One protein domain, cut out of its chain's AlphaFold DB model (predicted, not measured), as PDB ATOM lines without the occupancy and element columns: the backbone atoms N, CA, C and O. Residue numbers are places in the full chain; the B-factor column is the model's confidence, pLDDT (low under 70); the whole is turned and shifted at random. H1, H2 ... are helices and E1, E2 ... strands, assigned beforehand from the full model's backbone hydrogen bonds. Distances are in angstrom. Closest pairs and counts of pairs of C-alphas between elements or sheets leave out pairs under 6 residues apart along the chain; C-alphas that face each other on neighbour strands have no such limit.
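Overview. This is residues 26 to 156 of the 160 residues of the protein "Ferric iron reductase" of Plautia stali symbiont (UniProt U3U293). A small three-stranded sheet lies in the middle of an elongated, mostly helical model, with H5 over one face of the sheet and H6 following H5 nearly end to end along the length. H4 crosses H5 toward one end, where residues 79 to 85 stick out; H1 and H2 make a corner near the sheet, and H7 is a tail at the opposite end. The printed part has 131 residues, with seven named helices and three named strands in the order H1 H2 E1 H3 H4 H5 H6 E2 E3 H7. The mixed sheet runs E1, E3, E2. The whole is only just loose, close to compact, with a radius of gyration of the C-alphas of 17.0 A, and spans 60 by 29 by 27 A.

Along the chain. In the sheet, E1 is residues 44 to 46, E3 is 135 to 140, 14.0 A long, and E2 is 125 to 129, 13.0 A long. H5 is residues 88 to 102, 21.6 A, and H4 is 63 to 78, 21.9 A. H6 is residues 104 to 113, H3 is 57 to 60 and H2 is 38 to 43. H1, residues 26 to 34, begins at C-alpha 26 (-12.327, -21.255, -51.529). H7, residues 146 to 156, 15.5 A, ends at C-alpha 156 (-29.244, -40.016, -52.073).

Arrangement. E3 is the inner strand. It is parallel to E1, with N 45 and O 138 2.8 A apart, and antiparallel to E2 in a hairpin, with N 126 and O 139 2.8 A apart, both within hydrogen-bond range. Residues 55 to 56 pair antiparallel with residues 126 to 127 of E2. H5 is on the sheet at a height of 9.8 A, over E3 and slantwise to the strands at 41 degrees on the local plane; its closest C-alphas to E3 are Tyr 99 and Pro 135, 6.1 A. H2 stands at the sheet's level, while H1 and H3 only graze the sheet. H4, with residues 70 to 74 alone, touches residues 91 to 95 of H5, about perpendicular at 79 degrees; the closest C-alphas are Ser 74 and Leu 91, 6.7 A. H1 touches H6, closest at the C-alphas of Leu 29 and Ala 110, 6.2 A. H1 and H2 only just touch, with 3 pairs of C-alphas within 8 A, and only at the corner, closest at Met 33 and Met 40, 6.4 A. H5 and H6 meet only through their link. H7 touches no helix and is not on the sheet. Every O i to N i+4 pair is within hydrogen-bond range in H1, H2, H4, H6 and H7, and 10 of 11 in H5; H3 is too short for such a pair.

Size, cuts and confidence. The two C-alphas farthest apart, those of Asp 83 and Ser 156, are 61.1 A apart. The printed part has no cut. The link from H6 to E2, 11 residues, is long. The mean pLDDT of the printed part is 89.1, and residues 147 to 156 are under 70.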
ATOM      1  N   VAL A  26     -12.663 -22.590 -52.047       91.44
ATOM      2  CA  VAL A  26     -12.327 -21.255 -51.529       91.44
ATOM      3  C   VAL A  26     -13.125 -20.156 -52.230       91.44
ATOM      4  O   VAL A  26     -13.726 -19.322 -51.561       91.44
ATOM      5  N   SER A  27     -13.152 -20.154 -53.566       90.31
ATOM      6  CA  SER A  27     -13.813 -19.091 -54.335       90.31
ATOM      7  C   SER A  27     -15.332 -19.139 -54.187       90.31
ATOM      8  O   SER A  27     -15.978 -18.100 -54.112       90.31
ATOM      9  N   ALA A  28     -15.920 -20.335 -54.120       90.88
ATOM     10  CA  ALA A  28     -17.359 -20.476 -53.919       90.88
ATOM     11  C   ALA A  28     -17.793 -20.039 -52.513       90.88
ATOM     12  O   ALA A  28     -18.753 -19.285 -52.375       90.88
ATOM     13  N   LEU A  29     -17.039 -20.434 -51.484       90.94
ATOM     14  CA  LEU A  29     -17.280 -19.999 -50.109       90.94
ATOM     15  C   LEU A  29     -17.066 -18.489 -49.935       90.94
ATOM     16  O   LEU A  29     -17.828 -17.842 -49.219       90.94
ATOM     17  N   ALA A  30     -16.066 -17.910 -50.605       90.44
ATOM     18  CA  ALA A  30     -15.818 -16.471 -50.566       90.44
ATOM     19  C   ALA A  30     -16.989 -15.671 -51.158       90.44
ATOM     20  O   ALA A  30     -17.396 -14.676 -50.559       90.44
ATOM     21  N   ASP A  31     -17.558 -16.124 -52.276       89.56
ATOM     22  CA  ASP A  31     -18.740 -15.504 -52.880       89.56
ATOM     23  C   ASP A  31     -19.961 -15.615 -51.957       89.56
ATOM     24  O   ASP A  31     -20.609 -14.606 -51.682       89.56
ATOM     25  N   LEU A  32     -20.205 -16.799 -51.377       88.19
ATOM     26  CA  LEU A  32     -21.278 -16.996 -50.397       88.19
ATOM     27  C   LEU A  32     -21.158 -16.028 -49.215       88.19
ATOM     28  O   LEU A  32     -22.156 -15.460 -48.784       88.19
ATOM     29  N   MET A  33     -19.950 -15.815 -48.689       87.44
ATOM     30  CA  MET A  33     -19.723 -14.884 -47.579       87.44
ATOM     31  C   MET A  33     -19.783 -13.412 -48.010       87.44
ATOM     32  O   MET A  33     -20.129 -12.554 -47.193       87.44
ATOM     33  N   CYS A  34     -19.462 -13.106 -49.271       82.00
ATOM     34  CA  CYS A  34     -19.531 -11.755 -49.827       82.00
ATOM     35  C   CYS A  34     -20.963 -11.204 -49.797       82.00
ATOM     36  O   CYS A  34     -21.163 -10.039 -49.447       82.00
ATOM     37  N   ASP A  35     -21.939 -12.071 -50.076       76.38
ATOM     38  CA  ASP A  35     -23.357 -11.724 -50.200       76.38
ATOM     39  C   ASP A  35     -24.091 -11.577 -48.853       76.38
ATOM     40  O   ASP A  35     -25.247 -11.157 -48.819       76.38
ATOM     41  N   GLN A  36     -23.445 -11.912 -47.726       76.19
ATOM     42  CA  GLN A  36     -24.101 -11.964 -46.412       76.19
ATOM     43  C   GLN A  36     -23.849 -10.721 -45.546       76.19
ATOM     44  O   GLN A  36     -24.639  -9.775 -45.529       76.19
ATOM     45  N   ARG A  37     -22.791 -10.732 -44.724       78.69
ATOM     46  CA  ARG A  37     -22.536  -9.717 -43.689       78.69
ATOM     47  C   ARG A  37     -21.092  -9.237 -43.763       78.69
ATOM     48  O   ARG A  37     -20.179 -10.052 -43.861       78.69
ATOM     49  N   SER A  38     -20.880  -7.924 -43.637       81.75
ATOM     50  CA  SER A  38     -19.542  -7.310 -43.700       81.75
ATOM     51  C   SER A  38     -18.562  -7.927 -42.699       81.75
ATOM     52  O   SER A  38     -17.444  -8.271 -43.077       81.75
ATOM     53  N   TYR A  39     -19.018  -8.198 -41.469       84.56
ATOM     54  CA  TYR A  39     -18.171  -8.791 -40.432       84.56
ATOM     55  C   TYR A  39     -17.608 -10.167 -40.825       84.56
ATOM     56  O   TYR A  39     -16.511 -10.505 -40.395       84.56
ATOM     57  N   MET A  40     -18.316 -10.973 -41.627       87.38
ATOM     58  CA  MET A  40     -17.817 -12.295 -42.031       87.38
ATOM     59  C   MET A  40     -16.601 -12.155 -42.944       87.38
ATOM     60  O   MET A  40     -15.623 -12.870 -42.782       87.38
ATOM     61  N   ARG A  41     -16.620 -11.178 -43.856       85.19
ATOM     62  CA  ARG A  41     -15.492 -10.889 -44.759       85.19
ATOM     63  C   ARG A  41     -14.286 -10.339 -43.999       85.19
ATOM     64  O   ARG A  41     -13.127 -10.614 -44.328       85.19
ATOM     65  N   GLU A  42     -14.558  -9.536 -42.981       89.00
ATOM     66  CA  GLU A  42     -13.534  -8.934 -42.134       89.00
ATOM     67  C   GLU A  42     -12.867  -9.981 -41.238       89.00
ATOM     68  O   GLU A  42     -11.639  -9.998 -41.160       89.00
ATOM     69  N   ASN A  43     -13.649 -10.901 -40.665       92.31
ATOM     70  CA  ASN A  43     -13.192 -11.812 -39.615       92.31
ATOM     71  C   ASN A  43     -12.993 -13.266 -40.069       92.31
ATOM     72  O   ASN A  43     -12.493 -14.056 -39.280       92.31
ATOM     73  N   VAL A  44     -13.339 -13.647 -41.302       94.38
ATOM     74  CA  VAL A  44     -13.082 -14.997 -41.838       94.38
ATOM     75  C   VAL A  44     -12.222 -14.915 -43.091       94.38
ATOM     76  O   VAL A  44     -12.565 -14.242 -44.064       94.38
ATOM     77  N   LYS A  45     -11.083 -15.607 -43.067       94.94
ATOM     78  CA  LYS A  45     -10.111 -15.690 -44.159       94.94
ATOM     79  C   LYS A  45     -10.070 -17.123 -44.673       94.94
ATOM     80  O   LYS A  45      -9.686 -18.041 -43.955       94.94
ATOM     81  N   LEU A  46     -10.497 -17.309 -45.915       94.00
ATOM     82  CA  LEU A  46     -10.620 -18.617 -46.555       94.00
ATOM     83  C   LEU A  46      -9.398 -18.896 -47.432       94.00
ATOM     84  O   LEU A  46      -9.082 -18.089 -48.305       94.00
ATOM     85  N   GLY A  47      -8.725 -20.027 -47.210       91.62
ATOM     86  CA  GLY A  47      -7.608 -20.494 -48.043       91.62
ATOM     87  C   GLY A  47      -6.349 -19.623 -47.984       91.62
ATOM     88  O   GLY A  47      -5.451 -19.784 -48.806       91.62
ATOM     89  N   GLN A  48      -6.283 -18.682 -47.040       92.38
ATOM     90  CA  GLN A  48      -5.108 -17.845 -46.811       92.38
ATOM     91  C   GLN A  48      -4.265 -18.440 -45.675       92.38
ATOM     92  O   GLN A  48      -4.842 -18.959 -44.715       92.38
ATOM     93  N   PRO A  49      -2.923 -18.358 -45.744       91.06
ATOM     94  CA  PRO A  49      -2.070 -18.856 -44.673       91.06
ATOM     95  C   PRO A  49      -2.325 -18.072 -43.385       91.06
ATOM     96  O   PRO A  49      -2.344 -16.840 -43.393       91.06
ATOM     97  N   ALA A  50      -2.498 -18.789 -42.276       93.88
ATOM     98  CA  ALA A  50      -2.706 -18.168 -40.977       93.88
ATOM     99  C   ALA A  50      -1.440 -17.401 -40.528       93.88
ATOM    100  O   ALA A  50      -0.330 -17.934 -40.637       93.88
ATOM    101  N   PRO A  51      -1.573 -16.168 -40.003       94.31
ATOM    102  CA  PRO A  51      -0.458 -15.411 -39.453       94.31
ATOM    103  C   PRO A  51       0.257 -16.140 -38.312       94.31
ATOM    104  O   PRO A  51      -0.322 -16.962 -37.591       94.31
ATOM    105  N   ALA A  52       1.523 -15.774 -38.097       90.00
ATOM    106  CA  ALA A  52       2.285 -16.239 -36.945       90.00
ATOM    107  C   ALA A  52       1.607 -15.795 -35.636       90.00
ATOM    108  O   ALA A  52       1.230 -14.635 -35.485       90.00
ATOM    109  N   GLY A  53       1.476 -16.715 -34.678       90.12
ATOM    110  CA  GLY A  53       0.847 -16.448 -33.377       90.12
ATOM    111  C   GLY A  53      -0.652 -16.757 -33.302       90.12
ATOM    112  O   GLY A  53      -1.232 -16.629 -32.224       90.12
ATOM    113  N   THR A  54      -1.267 -17.206 -34.399       96.50
ATOM    114  CA  THR A  54      -2.587 -17.854 -34.358       96.50
ATOM    115  C   THR A  54      -2.508 -19.228 -33.683       96.50
ATOM    116  O   THR A  54      -1.444 -19.846 -33.634       96.50
ATOM    117  N   LEU A  55      -3.636 -19.710 -33.157       97.69
ATOM    118  CA  LEU A  55      -3.772 -21.071 -32.621       97.69
ATOM    119  C   LEU A  55      -4.906 -21.792 -33.343       97.69
ATOM    120  O   LEU A  55      -5.970 -21.212 -33.542       97.69
ATOM    121  N   THR A  56      -4.723 -23.061 -33.679       98.00
ATOM    122  CA  THR A  56      -5.814 -23.918 -34.168       98.00
ATOM    123  C   THR A  56      -6.913 -24.088 -33.113       98.00
ATOM    124  O   THR A  56      -6.677 -23.886 -31.913       98.00
ATOM    125  N   LEU A  57      -8.116 -24.516 -33.519       97.38
ATOM    126  CA  LEU A  57      -9.173 -24.876 -32.565       97.38
ATOM    127  C   LEU A  57      -8.729 -25.985 -31.608       97.38
ATOM    128  O   LEU A  57      -9.082 -25.955 -30.428       97.38
ATOM    129  N   ALA A  58      -7.923 -26.930 -32.093       97.06
ATOM    130  CA  ALA A  58      -7.343 -27.984 -31.265       97.06
ATOM    131  C   ALA A  58      -6.397 -27.427 -30.185       97.06
ATOM    132  O   ALA A  58      -6.386 -27.918 -29.060       97.06
ATOM    133  N   GLU A  59      -5.620 -26.391 -30.503       97.75
ATOM    134  CA  GLU A  59      -4.631 -25.820 -29.586       97.75
ATOM    135  C   GLU A  59      -5.252 -24.881 -28.553       97.75
ATOM    136  O   GLU A  59      -4.991 -25.037 -27.354       97.75
ATOM    137  N   TRP A  60      -6.076 -23.910 -28.971       96.50
ATOM    138  CA  TRP A  60      -6.596 -22.919 -28.020       96.50
ATOM    139  C   TRP A  60      -7.567 -23.539 -27.015       96.50
ATOM    140  O   TRP A  60      -7.622 -23.091 -25.868       96.50
ATOM    141  N   SER A  61      -8.291 -24.589 -27.420       95.31
ATOM    142  CA  SER A  61      -9.250 -25.296 -26.563       95.31
ATOM    143  C   SER A  61      -8.580 -26.131 -25.467       95.31
ATOM    144  O   SER A  61      -9.246 -26.578 -24.531       95.31
ATOM    145  N   THR A  62      -7.254 -26.304 -25.517       97.38
ATOM    146  CA  THR A  62      -6.517 -26.936 -24.419       97.38
ATOM    147  C   THR A  62      -6.657 -26.124 -23.121       97.38
ATOM    148  O   THR A  62      -6.614 -24.889 -23.145       97.38
ATOM    149  N   PRO A  63      -6.727 -26.775 -21.941       96.12
ATOM    150  CA  PRO A  63      -6.875 -26.069 -20.664       96.12
ATOM    151  C   PRO A  63      -5.768 -25.051 -20.361       96.12
ATOM    152  O   PRO A  63      -5.967 -24.150 -19.546       96.12
ATOM    153  N   PHE A  64      -4.581 -25.220 -20.947       96.31
ATOM    154  CA  PHE A  64      -3.468 -24.286 -20.793       96.31
ATOM    155  C   PHE A  64      -3.714 -22.986 -21.570       96.31
ATOM    156  O   PHE A  64      -3.705 -21.907 -20.976       96.31
ATOM    157  N   HIS A  65      -3.981 -23.083 -22.876       96.69
ATOM    158  CA  HIS A  65      -4.206 -21.910 -23.720       96.69
ATOM    159  C   HIS A  65      -5.496 -21.189 -23.345       96.69
ATOM    160  O   HIS A  65      -5.476 -19.969 -23.189       96.69
ATOM    161  N   PHE A  66      -6.576 -21.933 -23.095       95.38
ATOM    162  CA  PHE A  66      -7.850 -21.344 -22.704       95.38
ATOM    163  C   PHE A  66      -7.725 -20.501 -21.430       95.38
ATOM    164  O   PHE A  66      -8.135 -19.344 -21.433       95.38
ATOM    165  N   ARG A  67      -7.064 -21.014 -20.378       93.88
ATOM    166  CA  ARG A  67      -6.822 -20.243 -19.143       93.88
ATOM    167  C   ARG A  67      -6.009 -18.975 -19.386       93.88
ATOM    168  O   ARG A  67      -6.291 -17.946 -18.785       93.88
ATOM    169  N   ARG A  68      -5.002 -19.030 -20.261       95.31
ATOM    170  CA  ARG A  68      -4.183 -17.856 -20.588       95.31
ATOM    171  C   ARG A  68      -4.991 -16.790 -21.334       95.31
ATOM    172  O   ARG A  68      -4.837 -15.605 -21.049       95.31
ATOM    173  N   LEU A  69      -5.835 -17.206 -22.277       95.81
ATOM    174  CA  LEU A  69      -6.708 -16.318 -23.044       95.81
ATOM    175  C   LEU A  69      -7.761 -15.665 -22.147       95.81
ATOM    176  O   LEU A  69      -7.909 -14.445 -22.166       95.81
ATOM    177  N   THR A  70      -8.437 -16.452 -21.306       93.31
ATOM    178  CA  THR A  70      -9.441 -15.917 -20.382       93.31
ATOM    179  C   THR A  70      -8.819 -15.030 -19.311       93.31
ATOM    180  O   THR A  70      -9.422 -14.016 -18.982       93.31
ATOM    181  N   GLN A  71      -7.611 -15.331 -18.818       93.50
ATOM    182  CA  GLN A  71      -6.915 -14.453 -17.871       93.50
ATOM    183  C   GLN A  71      -6.636 -13.077 -18.482       93.50
ATOM    184  O   GLN A  71      -6.997 -12.072 -17.883       93.50
ATOM    185  N   ARG A  72      -6.078 -13.020 -19.701       95.25
ATOM    186  CA  ARG A  72      -5.853 -11.747 -20.414       95.25
ATOM    187  C   ARG A  72      -7.145 -10.953 -20.589       95.25
ATOM    188  O   ARG A  72      -7.149  -9.735 -20.425       95.25
ATOM    189  N   TYR A  73      -8.232 -11.655 -20.899       95.25
ATOM    190  CA  TYR A  73      -9.533 -11.027 -21.097       95.25
ATOM    191  C   TYR A  73     -10.114 -10.502 -19.786       95.25
ATOM    192  O   TYR A  73     -10.652  -9.398 -19.752       95.25
ATOM    193  N   SER A  74      -9.925 -11.245 -18.694       93.19
ATOM    194  CA  SER A  74     -10.260 -10.808 -17.341       93.19
ATOM    195  C   SER A  74      -9.476  -9.556 -16.960       93.19
ATOM    196  O   SER A  74     -10.070  -8.535 -16.626       93.19
ATOM    197  N   ASP A  75      -8.149  -9.594 -17.091       93.19
ATOM    198  CA  ASP A  75      -7.271  -8.476 -16.744       93.19
ATOM    199  C   ASP A  75      -7.664  -7.212 -17.518       93.19
ATOM    200  O   ASP A  75      -7.717  -6.128 -16.948       93.19
ATOM    201  N   TYR A  76      -8.022  -7.352 -18.799       93.69
ATOM    202  CA  TYR A  76      -8.526  -6.251 -19.614       93.69
ATOM    203  C   TYR A  76      -9.870  -5.698 -19.120       93.69
ATOM    204  O   TYR A  76     -10.016  -4.479 -19.014       93.69
ATOM    205  N   LEU A  77     -10.846  -6.557 -18.814       91.56
ATOM    206  CA  LEU A  77     -12.178  -6.129 -18.369       91.56
ATOM    207  C   LEU A  77     -12.149  -5.465 -16.988       91.56
ATOM    208  O   LEU A  77     -12.834  -4.466 -16.772       91.56
ATOM    209  N   TYR A  78     -11.338  -5.987 -16.070       90.62
ATOM    210  CA  TYR A  78     -11.263  -5.515 -14.686       90.62
ATOM    211  C   TYR A  78     -10.142  -4.488 -14.444       90.62
ATOM    212  O   TYR A  78      -9.981  -4.023 -13.318       90.62
ATOM    213  N   ARG A  79      -9.397  -4.054 -15.475       91.25
ATOM    214  CA  ARG A  79      -8.242  -3.132 -15.339       91.25
ATOM    215  C   ARG A  79      -8.533  -1.816 -14.605       91.25
ATOM    216  O   ARG A  79      -7.629  -1.229 -14.023       91.25
ATOM    217  N   HIS A  80      -9.775  -1.334 -14.659       90.56
ATOM    218  CA  HIS A  80     -10.216  -0.103 -13.985       90.56
ATOM    219  C   HIS A  80     -11.048  -0.371 -12.722       90.56
ATOM    220  O   HIS A  80     -11.528   0.569 -12.092       90.56
ATOM    221  N   HIS A  81     -11.211  -1.640 -12.351       87.25
ATOM    222  CA  HIS A  81     -12.031  -2.098 -11.234       87.25
ATOM    223  C   HIS A  81     -11.268  -3.139 -10.394       87.25
ATOM    224  O   HIS A  81     -11.731  -4.273 -10.271       87.25
ATOM    225  N   PRO A  82     -10.096  -2.785  -9.822       82.00
ATOM    226  CA  PRO A  82      -9.245  -3.737  -9.101       82.00
ATOM    227  C   PRO A  82      -9.913  -4.311  -7.844       82.00
ATOM    228  O   PRO A  82      -9.581  -5.415  -7.425       82.00
ATOM    229  N   ASP A  83     -10.872  -3.580  -7.272       85.31
ATOM    230  CA  ASP A  83     -11.591  -3.973  -6.057       85.31
ATOM    231  C   ASP A  83     -12.783  -4.907  -6.333       85.31
ATOM    232  O   ASP A  83     -13.395  -5.428  -5.399       85.31
ATOM    233  N   VAL A  84     -13.144  -5.122  -7.606       84.81
ATOM    234  CA  VAL A  84     -14.250  -6.010  -7.984       84.81
ATOM    235  C   VAL A  84     -13.718  -7.438  -8.135       84.81
ATOM    236  O   VAL A  84     -12.769  -7.659  -8.892       84.81
ATOM    237  N   PRO A  85     -14.313  -8.436  -7.454       81.75
ATOM    238  CA  PRO A  85     -13.892  -9.821  -7.602       81.75
ATOM    239  C   PRO A  85     -14.112 -10.294  -9.042       81.75
ATOM    240  O   PRO A  85     -15.197 -10.145  -9.602       81.75
ATOM    241  N   GLN A  86     -13.081 -10.892  -9.641       83.81
ATOM    242  CA  GLN A  86     -13.171 -11.418 -10.999       83.81
ATOM    243  C   GLN A  86     -14.081 -12.650 -11.034       83.81
ATOM    244  O   GLN A  86     -13.742 -13.715 -10.512       83.81
ATOM    245  N   GLU A  87     -15.239 -12.525 -11.680       87.06
ATOM    246  CA  GLU A  87     -16.175 -13.636 -11.811       87.06
ATOM    247  C   GLU A  87     -15.875 -14.492 -13.050       87.06
ATOM    248  O   GLU A  87     -16.032 -14.058 -14.193       87.06
ATOM    249  N   ALA A  88     -15.499 -15.757 -12.835       83.12
ATOM    250  CA  ALA A  88     -15.125 -16.667 -13.919       83.12
ATOM    251  C   ALA A  88     -16.291 -17.011 -14.868       83.12
ATOM    252  O   ALA A  88     -16.093 -17.117 -16.076       83.12
ATOM    253  N   LYS A  89     -17.514 -17.180 -14.344       86.44
ATOM    254  CA  LYS A  89     -18.672 -17.618 -15.141       86.44
ATOM    255  C   LYS A  89     -19.163 -16.536 -16.123       86.44
ATOM    256  O   LYS A  89     -19.249 -16.847 -17.310       86.44
ATOM    257  N   PRO A  90     -19.426 -15.280 -15.703       88.31
ATOM    258  CA  PRO A  90     -19.761 -14.199 -16.633       88.31
ATOM    259  C   PRO A  90     -18.654 -13.934 -17.656       88.31
ATOM    260  O   PRO A  90     -18.947 -13.738 -18.834       88.31
ATOM    261  N   LEU A  91     -17.387 -14.001 -17.230       91.06
ATOM    262  CA  LEU A  91     -16.232 -13.845 -18.112       91.06
ATOM    263  C   LEU A  91     -16.227 -14.889 -19.234       91.06
ATOM    264  O   LEU A  91     -16.091 -14.539 -20.405       91.06
ATOM    265  N   GLN A  92     -16.396 -16.167 -18.886       92.38
ATOM    266  CA  GLN A  92     -16.452 -17.252 -19.865       92.38
ATOM    267  C   GLN A  92     -17.641 -17.103 -20.813       92.38
ATOM    268  O   GLN A  92     -17.485 -17.315 -22.012       92.38
ATOM    269  N   SER A  93     -18.814 -16.710 -20.308       93.75
ATOM    270  CA  SER A  93     -19.980 -16.453 -21.157       93.75
ATOM    271  C   SER A  93     -19.727 -15.321 -22.151       93.75
ATOM    272  O   SER A  93     -20.025 -15.480 -23.333       93.75
ATOM    273  N   LEU A  94     -19.138 -14.210 -21.708       93.69
ATOM    274  CA  LEU A  94     -18.812 -13.087 -22.586       93.69
ATOM    275  C   LEU A  94     -17.726 -13.458 -23.607       93.69
ATOM    276  O   LEU A  94     -17.830 -13.105 -24.777       93.69
ATOM    277  N   TRP A  95     -16.707 -14.215 -23.197       94.69
ATOM    278  CA  TRP A  95     -15.694 -14.734 -24.117       94.69
ATOM    279  C   TRP A  95     -16.318 -15.653 -25.179       94.69
ATOM    280  O   TRP A  95     -16.032 -15.527 -26.369       94.69
ATOM    281  N   ALA A  96     -17.231 -16.537 -24.768       94.50
ATOM    282  CA  ALA A  96     -17.928 -17.448 -25.668       94.50
ATOM    283  C   ALA A  96     -18.816 -16.712 -26.681       94.50
ATOM    284  O   ALA A  96     -18.936 -17.171 -27.812       94.50
ATOM    285  N   GLN A  97     -19.403 -15.565 -26.320       95.06
ATOM    286  CA  GLN A  97     -20.186 -14.749 -27.257       95.06
ATOM    287  C   GLN A  97     -19.353 -14.287 -28.455       95.06
ATOM    288  O   GLN A  97     -19.852 -14.321 -29.575       95.06
ATOM    289  N   TRP A  98     -18.080 -13.934 -28.253       95.19
ATOM    290  CA  TRP A  98     -17.176 -13.605 -29.358       95.19
ATOM    291  C   TRP A  98     -16.924 -14.810 -30.262       95.19
ATOM    292  O   TRP A  98     -17.079 -14.716 -31.476       95.19
ATOM    293  N   TYR A  99     -16.615 -15.971 -29.679       95.50
ATOM    294  CA  TYR A  99     -16.402 -17.197 -30.451       95.50
ATOM    295  C   TYR A  99     -17.650 -17.604 -31.253       95.50
ATOM    296  O   TYR A  99     -17.578 -17.801 -32.467       95.50
ATOM    297  N   PHE A 100     -18.809 -17.681 -30.591       94.38
ATOM    298  CA  PHE A 100     -20.062 -18.101 -31.218       94.38
ATOM    299  C   PHE A 100     -20.655 -17.052 -32.167       94.38
ATOM    300  O   PHE A 100     -21.359 -17.412 -33.107       94.38
ATOM    301  N   GLY A 101     -20.384 -15.767 -31.944       93.31
ATOM    302  CA  GLY A 101     -20.816 -14.699 -32.843       93.31
ATOM    303  C   GLY A 101     -20.028 -14.677 -34.152       93.31
ATOM    304  O   GLY A 101     -20.577 -14.319 -35.196       93.31
ATOM    305  N   LEU A 102     -18.755 -15.085 -34.110       93.81
ATOM    306  CA  LEU A 102     -17.844 -14.951 -35.241       93.81
ATOM    307  C   LEU A 102     -17.708 -16.222 -36.088       93.81
ATOM    308  O   LEU A 102     -17.729 -16.100 -37.307       93.81
ATOM    309  N   LEU A 103     -17.590 -17.417 -35.495       94.88
ATOM    310  CA  LEU A 103     -17.232 -18.635 -36.248       94.88
ATOM    311  C   LEU A 103     -18.413 -19.527 -36.684       94.88
ATOM    312  O   LEU A 103     -18.457 -19.903 -37.857       94.88
ATOM    313  N   PRO A 104     -19.366 -19.910 -35.811       94.88
ATOM    314  CA  PRO A 104     -20.452 -20.801 -36.211       94.88
ATOM    315  C   PRO A 104     -21.295 -20.290 -37.381       94.88
ATOM    316  O   PRO A 104     -21.574 -21.098 -38.261       94.88
ATOM    317  N   PRO A 105     -21.695 -19.001 -37.462       92.94
ATOM    318  CA  PRO A 105     -22.547 -18.562 -38.563       92.94
ATOM    319  C   PRO A 105     -21.878 -18.717 -39.947       92.94
ATOM    320  O   PRO A 105     -22.527 -19.270 -40.835       92.94
ATOM    321  N   PRO A 106     -20.596 -18.339 -40.150       92.19
ATOM    322  CA  PRO A 106     -19.864 -18.661 -41.380       92.19
ATOM    323  C   PRO A 106     -19.760 -20.158 -41.692       92.19
ATOM    324  O   PRO A 106     -19.927 -20.542 -42.848       92.19
ATOM    325  N   LEU A 107     -19.513 -21.009 -40.686       93.38
ATOM    326  CA  LEU A 107     -19.449 -22.462 -40.894       93.38
ATOM    327  C   LEU A 107     -20.813 -23.039 -41.281       93.38
ATOM    328  O   LEU A 107     -20.902 -23.838 -42.206       93.38
ATOM    329  N   MET A 108     -21.885 -22.607 -40.616       93.25
ATOM    330  CA  MET A 108     -23.247 -23.012 -40.957       93.25
ATOM    331  C   MET A 108     -23.606 -22.582 -42.377       93.25
ATOM    332  O   MET A 108     -24.159 -23.381 -43.122       93.25
ATOM    333  N   LEU A 109     -23.269 -21.353 -42.773       91.44
ATOM    334  CA  LEU A 109     -23.483 -20.881 -44.139       91.44
ATOM    335  C   LEU A 109     -22.756 -21.774 -45.152       91.44
ATOM    336  O   LEU A 109     -23.379 -22.219 -46.113       91.44
ATOM    337  N   ALA A 110     -21.471 -22.058 -44.917       90.94
ATOM    338  CA  ALA A 110     -20.674 -22.929 -45.774       90.94
ATOM    339  C   ALA A 110     -21.313 -24.321 -45.897       90.94
ATOM    340  O   ALA A 110     -21.614 -24.762 -46.998       90.94
ATOM    341  N   LEU A 111     -21.609 -24.970 -44.769       90.25
ATOM    342  CA  LEU A 111     -22.156 -26.329 -44.735       90.25
ATOM    343  C   LEU A 111     -23.581 -26.440 -45.301       90.25
ATOM    344  O   LEU A 111     -23.970 -27.511 -45.758       90.25
ATOM    345  N   LEU A 112     -24.379 -25.368 -45.241       89.75
ATOM    346  CA  LEU A 112     -25.770 -25.377 -45.707       89.75
ATOM    347  C   LEU A 112     -25.933 -24.946 -47.166       89.75
ATOM    348  O   LEU A 112     -26.958 -25.268 -47.762       89.75
ATOM    349  N   GLN A 113     -25.008 -24.154 -47.715       88.81
ATOM    350  CA  GLN A 113     -25.161 -23.546 -49.043       88.81
ATOM    351  C   GLN A 113     -24.163 -24.074 -50.074       88.81
ATOM    352  O   GLN A 113     -24.447 -24.009 -51.269       88.81
ATOM    353  N   GLU A 114     -23.016 -24.604 -49.649       88.00
ATOM    354  CA  GLU A 114     -22.045 -25.213 -50.552       88.00
ATOM    355  C   GLU A 114     -22.227 -26.743 -50.559       88.00
ATOM    356  O   GLU A 114     -22.104 -27.382 -49.514       88.00
ATOM    357  N   PRO A 115     -22.545 -27.362 -51.715       84.38
ATOM    358  CA  PRO A 115     -22.787 -28.804 -51.801       84.38
ATOM    359  C   PRO A 115     -21.544 -29.659 -51.517       84.38
ATOM    360  O   PRO A 115     -21.680 -30.836 -51.176       84.38
ATOM    361  N   ARG A 116     -20.338 -29.104 -51.681       86.81
ATOM    362  CA  ARG A 116     -19.094 -29.755 -51.255       86.81
ATOM    363  C   ARG A 116     -18.933 -29.592 -49.748       86.81
ATOM    364  O   ARG A 116     -18.925 -28.475 -49.238       86.81
ATOM    365  N   ALA A 117     -18.781 -30.702 -49.034       82.44
ATOM    366  CA  ALA A 117     -18.599 -30.660 -47.591       82.44
ATOM    367  C   ALA A 117     -17.280 -29.948 -47.246       82.44
ATOM    368  O   ALA A 117     -16.228 -30.310 -47.764       82.44
ATOM    369  N   LEU A 118     -17.335 -28.924 -46.393       90.69
ATOM    370  CA  LEU A 118     -16.148 -28.261 -45.856       90.69
ATOM    371  C   LEU A 118     -15.588 -29.087 -44.693       90.69
ATOM    372  O   LEU A 118     -16.310 -29.338 -43.725       90.69
ATOM    373  N   ASP A 119     -14.301 -29.429 -44.739       91.75
ATOM    374  CA  ASP A 119     -13.615 -30.063 -43.613       91.75
ATOM    375  C   ASP A 119     -13.494 -29.071 -42.443       91.75
ATOM    376  O   ASP A 119     -12.726 -28.106 -42.472       91.75
ATOM    377  N   CYS A 120     -14.286 -29.316 -41.399       92.19
ATOM    378  CA  CYS A 120     -14.348 -28.491 -40.193       92.19
ATOM    379  C   CYS A 120     -13.443 -29.016 -39.066       92.19
ATOM    380  O   CYS A 120     -13.667 -28.695 -37.893       92.19
ATOM    381  N   SER A 121     -12.438 -29.837 -39.391       94.06
ATOM    382  CA  SER A 121     -11.502 -30.386 -38.410       94.06
ATOM    383  C   SER A 121     -10.851 -29.275 -37.572       94.06
ATOM    384  O   SER A 121     -10.377 -28.277 -38.126       94.06
ATOM    385  N   PRO A 122     -10.749 -29.435 -36.236       95.00
ATOM    386  CA  PRO A 122     -10.203 -28.408 -35.349       95.00
ATOM    387  C   PRO A 122      -8.787 -27.924 -35.701       95.00
ATOM    388  O   PRO A 122      -8.398 -26.824 -35.321       95.00
ATOM    389  N   GLN A 123      -8.008 -28.738 -36.411       95.69
ATOM    390  CA  GLN A 123      -6.643 -28.442 -36.846       95.69
ATOM    391  C   GLN A 123      -6.585 -27.496 -38.053       95.69
ATOM    392  O   GLN A 123      -5.541 -26.907 -38.301       95.69
ATOM    393  N   ARG A 124      -7.686 -27.345 -38.799       94.62
ATOM    394  CA  ARG A 124      -7.746 -26.547 -40.038       94.62
ATOM    395  C   ARG A 124      -8.254 -25.132 -39.835       94.62
ATOM    396  O   ARG A 124      -8.164 -24.297 -40.730       94.62
ATOM    397  N   ILE A 125      -8.819 -24.867 -38.665       97.12
ATOM    398  CA  ILE A 125      -9.390 -23.574 -38.326       97.12
ATOM    399  C   ILE A 125      -8.465 -22.931 -37.301       97.12
ATOM    400  O   ILE A 125      -8.393 -23.351 -36.147       97.12
ATOM    401  N   HIS A 126      -7.751 -21.907 -37.740       98.00
ATOM    402  CA  HIS A 126      -6.889 -21.089 -36.906       98.00
ATOM    403  C   HIS A 126      -7.653 -19.874 -36.401       98.00
ATOM    404  O   HIS A 126      -8.445 -19.272 -37.122       98.00
ATOM    405  N   VAL A 127      -7.385 -19.499 -35.159       97.94
ATOM    406  CA  VAL A 127      -7.969 -18.345 -34.489       97.94
ATOM    407  C   VAL A 127      -6.865 -17.346 -34.207       97.94
ATOM    408  O   VAL A 127      -5.846 -17.660 -33.585       97.94
ATOM    409  N   GLU A 128      -7.086 -16.131 -34.672       97.38
ATOM    410  CA  GLU A 128      -6.339 -14.953 -34.281       97.38
ATOM    411  C   GLU A 128      -7.025 -14.315 -33.077       97.38
ATOM    412  O   GLU A 128      -8.250 -14.186 -33.044       97.38
ATOM    413  N   PHE A 129      -6.241 -13.918 -32.081       96.75
ATOM    414  CA  PHE A 129      -6.747 -13.301 -30.861       96.75
ATOM    415  C   PHE A 129      -6.286 -11.856 -30.789       96.75
ATOM    416  O   PHE A 129      -5.131 -11.549 -31.083       96.75
ATOM    417  N   HIS A 130      -7.164 -10.982 -30.312       95.81
ATOM    418  CA  HIS A 130      -6.747  -9.656 -29.883       95.81
ATOM    419  C   HIS A 130      -5.764  -9.754 -28.703       95.81
ATOM    420  O   HIS A 130      -5.720 -10.757 -27.983       95.81
ATOM    421  N   GLU A 131      -5.010  -8.685 -28.442       93.94
ATOM    422  CA  GLU A 131      -4.034  -8.641 -27.339       93.94
ATOM    423  C   GLU A 131      -4.661  -8.944 -25.967       93.94
ATOM    424  O   GLU A 131      -4.051  -9.599 -25.119       93.94
ATOM    425  N   ASN A 132      -5.917  -8.540 -25.776       94.00
ATOM    426  CA  ASN A 132      -6.717  -8.814 -24.584       94.00
ATOM    427  C   ASN A 132      -7.317 -10.239 -24.544       94.00
ATOM    428  O   ASN A 132      -8.039 -10.547 -23.611       94.00
ATOM    429  N   GLY A 133      -7.053 -11.124 -25.509       93.69
ATOM    430  CA  GLY A 133      -7.335 -12.563 -25.398       93.69
ATOM    431  C   GLY A 133      -8.697 -13.067 -25.897       93.69
ATOM    432  O   GLY A 133      -8.946 -14.271 -25.813       93.69
ATOM    433  N   HIS A 134      -9.567 -12.210 -26.437       94.69
ATOM    434  CA  HIS A 134     -10.777 -12.662 -27.146       94.69
ATOM    435  C   HIS A 134     -10.513 -12.916 -28.647       94.69
ATOM    436  O   HIS A 134      -9.581 -12.320 -29.202       94.69
ATOM    437  N   PRO A 135     -11.283 -13.812 -29.301       96.56
ATOM    438  CA  PRO A 135     -11.156 -14.079 -30.734       96.56
ATOM    439  C   PRO A 135     -11.363 -12.819 -31.583       96.56
ATOM    440  O   PRO A 135     -12.281 -12.049 -31.322       96.56
ATOM    441  N   CYS A 136     -10.521 -12.652 -32.599       94.62
ATOM    442  CA  CYS A 136     -10.552 -11.561 -33.572       94.62
ATOM    443  C   CYS A 136     -11.002 -12.081 -34.939       94.62
ATOM    444  O   CYS A 136     -12.035 -11.678 -35.462       94.62
ATOM    445  N   ALA A 137     -10.231 -13.005 -35.512       95.75
ATOM    446  CA  ALA A 137     -10.447 -13.516 -36.857       95.75
ATOM    447  C   ALA A 137     -10.156 -15.016 -36.936       95.75
ATOM    448  O   ALA A 137      -9.444 -15.579 -36.104       95.75
ATOM    449  N   PHE A 138     -10.711 -15.658 -37.955       97.12
ATOM    450  CA  PHE A 138     -10.599 -17.080 -38.221       97.12
ATOM    451  C   PHE A 138      -9.987 -17.293 -39.597       97.12
ATOM    452  O   PHE A 138     -10.469 -16.757 -40.593       97.12
ATOM    453  N   TRP A 139      -8.937 -18.100 -39.645       97.25
ATOM    454  CA  TRP A 139      -8.251 -18.488 -40.867       97.25
ATOM    455  C   TRP A 139      -8.538 -19.963 -41.107       97.25
ATOM    456  O   TRP A 139      -8.188 -20.807 -40.284       97.25
ATOM    457  N   ILE A 140      -9.243 -20.262 -42.191       95.56
ATOM    458  CA  ILE A 140      -9.720 -21.608 -42.496       95.56
ATOM    459  C   ILE A 140      -8.898 -22.145 -43.661       95.56
ATOM    460  O   ILE A 140      -8.956 -21.603 -44.770       95.56
ATOM    461  N   ASP A 141      -8.156 -23.221 -43.407       94.00
ATOM    462  CA  ASP A 141      -7.589 -24.058 -44.457       94.00
ATOM    463  C   ASP A 141      -8.729 -24.836 -45.124       94.00
ATOM    464  O   ASP A 141      -9.246 -25.818 -44.591       94.00
ATOM    465  N   VAL A 142      -9.182 -24.319 -46.265       92.31
ATOM    466  CA  VAL A 142     -10.357 -24.827 -46.969       92.31
ATOM    467  C   VAL A 142      -9.985 -26.095 -47.719       92.31
ATOM    468  O   VAL A 142      -9.340 -26.042 -48.768       92.31
ATOM    469  N   GLN A 143     -10.461 -27.224 -47.207       89.62
ATOM    470  CA  GLN A 143     -10.393 -28.512 -47.882       89.62
ATOM    471  C   GLN A 143     -11.781 -29.142 -47.947       89.62
ATOM    472  O   GLN A 143     -12.627 -28.907 -47.082       89.62
ATOM    473  N   GLU A 144     -12.022 -29.885 -49.021       86.69
ATOM    474  CA  GLU A 144     -13.238 -30.677 -49.157       86.69
ATOM    475  C   GLU A 144     -13.124 -31.914 -48.263       86.69
ATOM    476  O   GLU A 144     -12.102 -32.599 -48.263       86.69
ATOM    477  N   ASP A 145     -14.175 -32.190 -47.503       83.62
ATOM    478  CA  ASP A 145     -14.345 -33.441 -46.777       83.62
ATOM    479  C   ASP A 145     -14.937 -34.484 -47.738       83.62
ATOM    480  O   ASP A 145     -16.154 -34.585 -47.947       83.62
ATOM    481  N   GLU A 146     -14.043 -35.229 -48.388       75.62
ATOM    482  CA  GLU A 146     -14.410 -36.263 -49.359       75.62
ATOM    483  C   GLU A 146     -15.222 -37.403 -48.715       75.62
ATOM    484  O   GLU A 146     -16.121 -37.962 -49.357       75.62
ATOM    485  N   ASP A 147     -14.979 -37.701 -47.435       69.88
ATOM    486  CA  ASP A 147     -15.677 -38.752 -46.690       69.88
ATOM    487  C   ASP A 147     -17.135 -38.355 -46.412       69.88
ATOM    488  O   ASP A 147     -18.066 -39.136 -46.656       69.88
ATOM    489  N   ALA A 148     -17.369 -37.113 -45.980       64.75
ATOM    490  CA  ALA A 148     -18.717 -36.579 -45.779       64.75
ATOM    491  C   ALA A 148     -19.510 -36.499 -47.094       64.75
ATOM    492  O   ALA A 148     -20.712 -36.801 -47.127       64.75
ATOM    493  N   ARG A 149     -18.847 -36.167 -48.208       59.75
ATOM    494  CA  ARG A 149     -19.472 -36.182 -49.538       59.75
ATOM    495  C   ARG A 149     -19.838 -37.597 -49.999       59.75
ATOM    496  O   ARG A 149     -20.889 -37.792 -50.610       59.75
ATOM    497  N   ALA A 150     -19.027 -38.606 -49.688       57.62
ATOM    498  CA  ALA A 150     -19.352 -39.992 -50.022       57.62
ATOM    499  C   ALA A 150     -20.620 -40.488 -49.294       57.62
ATOM    500  O   ALA A 150     -21.408 -41.255 -49.862       57.62
ATOM    501  N   ILE A 151     -20.853 -40.024 -48.061       60.09
ATOM    502  CA  ILE A 151     -22.051 -40.348 -47.268       60.09
ATOM    503  C   ILE A 151     -23.307 -39.685 -47.852       60.09
ATOM    504  O   ILE A 151     -24.342 -40.352 -47.970       60.09
ATOM    505  N   SER A 152     -23.236 -38.413 -48.258       57.09
ATOM    506  CA  SER A 152     -24.383 -37.714 -48.863       57.09
ATOM    507  C   SER A 152     -24.797 -38.335 -50.204       57.09
ATOM    508  O   SER A 152     -25.985 -38.540 -50.462       57.09
ATOM    509  N   ILE A 153     -23.826 -38.763 -51.019       54.41
ATOM    510  CA  ILE A 153     -24.098 -39.476 -52.274       54.41
ATOM    511  C   ILE A 153     -24.758 -40.832 -51.989       54.41
ATOM    512  O   ILE A 153     -25.802 -41.138 -52.563       54.41
ATOM    513  N   ARG A 154     -24.215 -41.638 -51.065       53.06
ATOM    514  CA  ARG A 154     -24.784 -42.959 -50.731       53.06
ATOM    515  C   ARG A 154     -26.213 -42.884 -50.197       53.06
ATOM    516  O   ARG A 154     -27.029 -43.736 -50.536       53.06
ATOM    517  N   SER A 155     -26.523 -41.872 -49.390       51.84
ATOM    518  CA  SER A 155     -27.877 -41.665 -48.863       51.84
ATOM    519  C   SER A 155     -28.861 -41.169 -49.929       51.84
ATOM    520  O   SER A 155     -30.021 -41.572 -49.902       51.84
ATOM    521  N   SER A 156     -28.408 -40.393 -50.921       54.22
ATOM    522  CA  SER A 156     -29.244 -40.016 -52.073       54.22
ATOM    523  C   SER A 156     -29.535 -41.184 -53.030       54.22
ATOM    524  O   SER A 156     -30.648 -41.288 -53.531       54.22
TER     525      SER A 156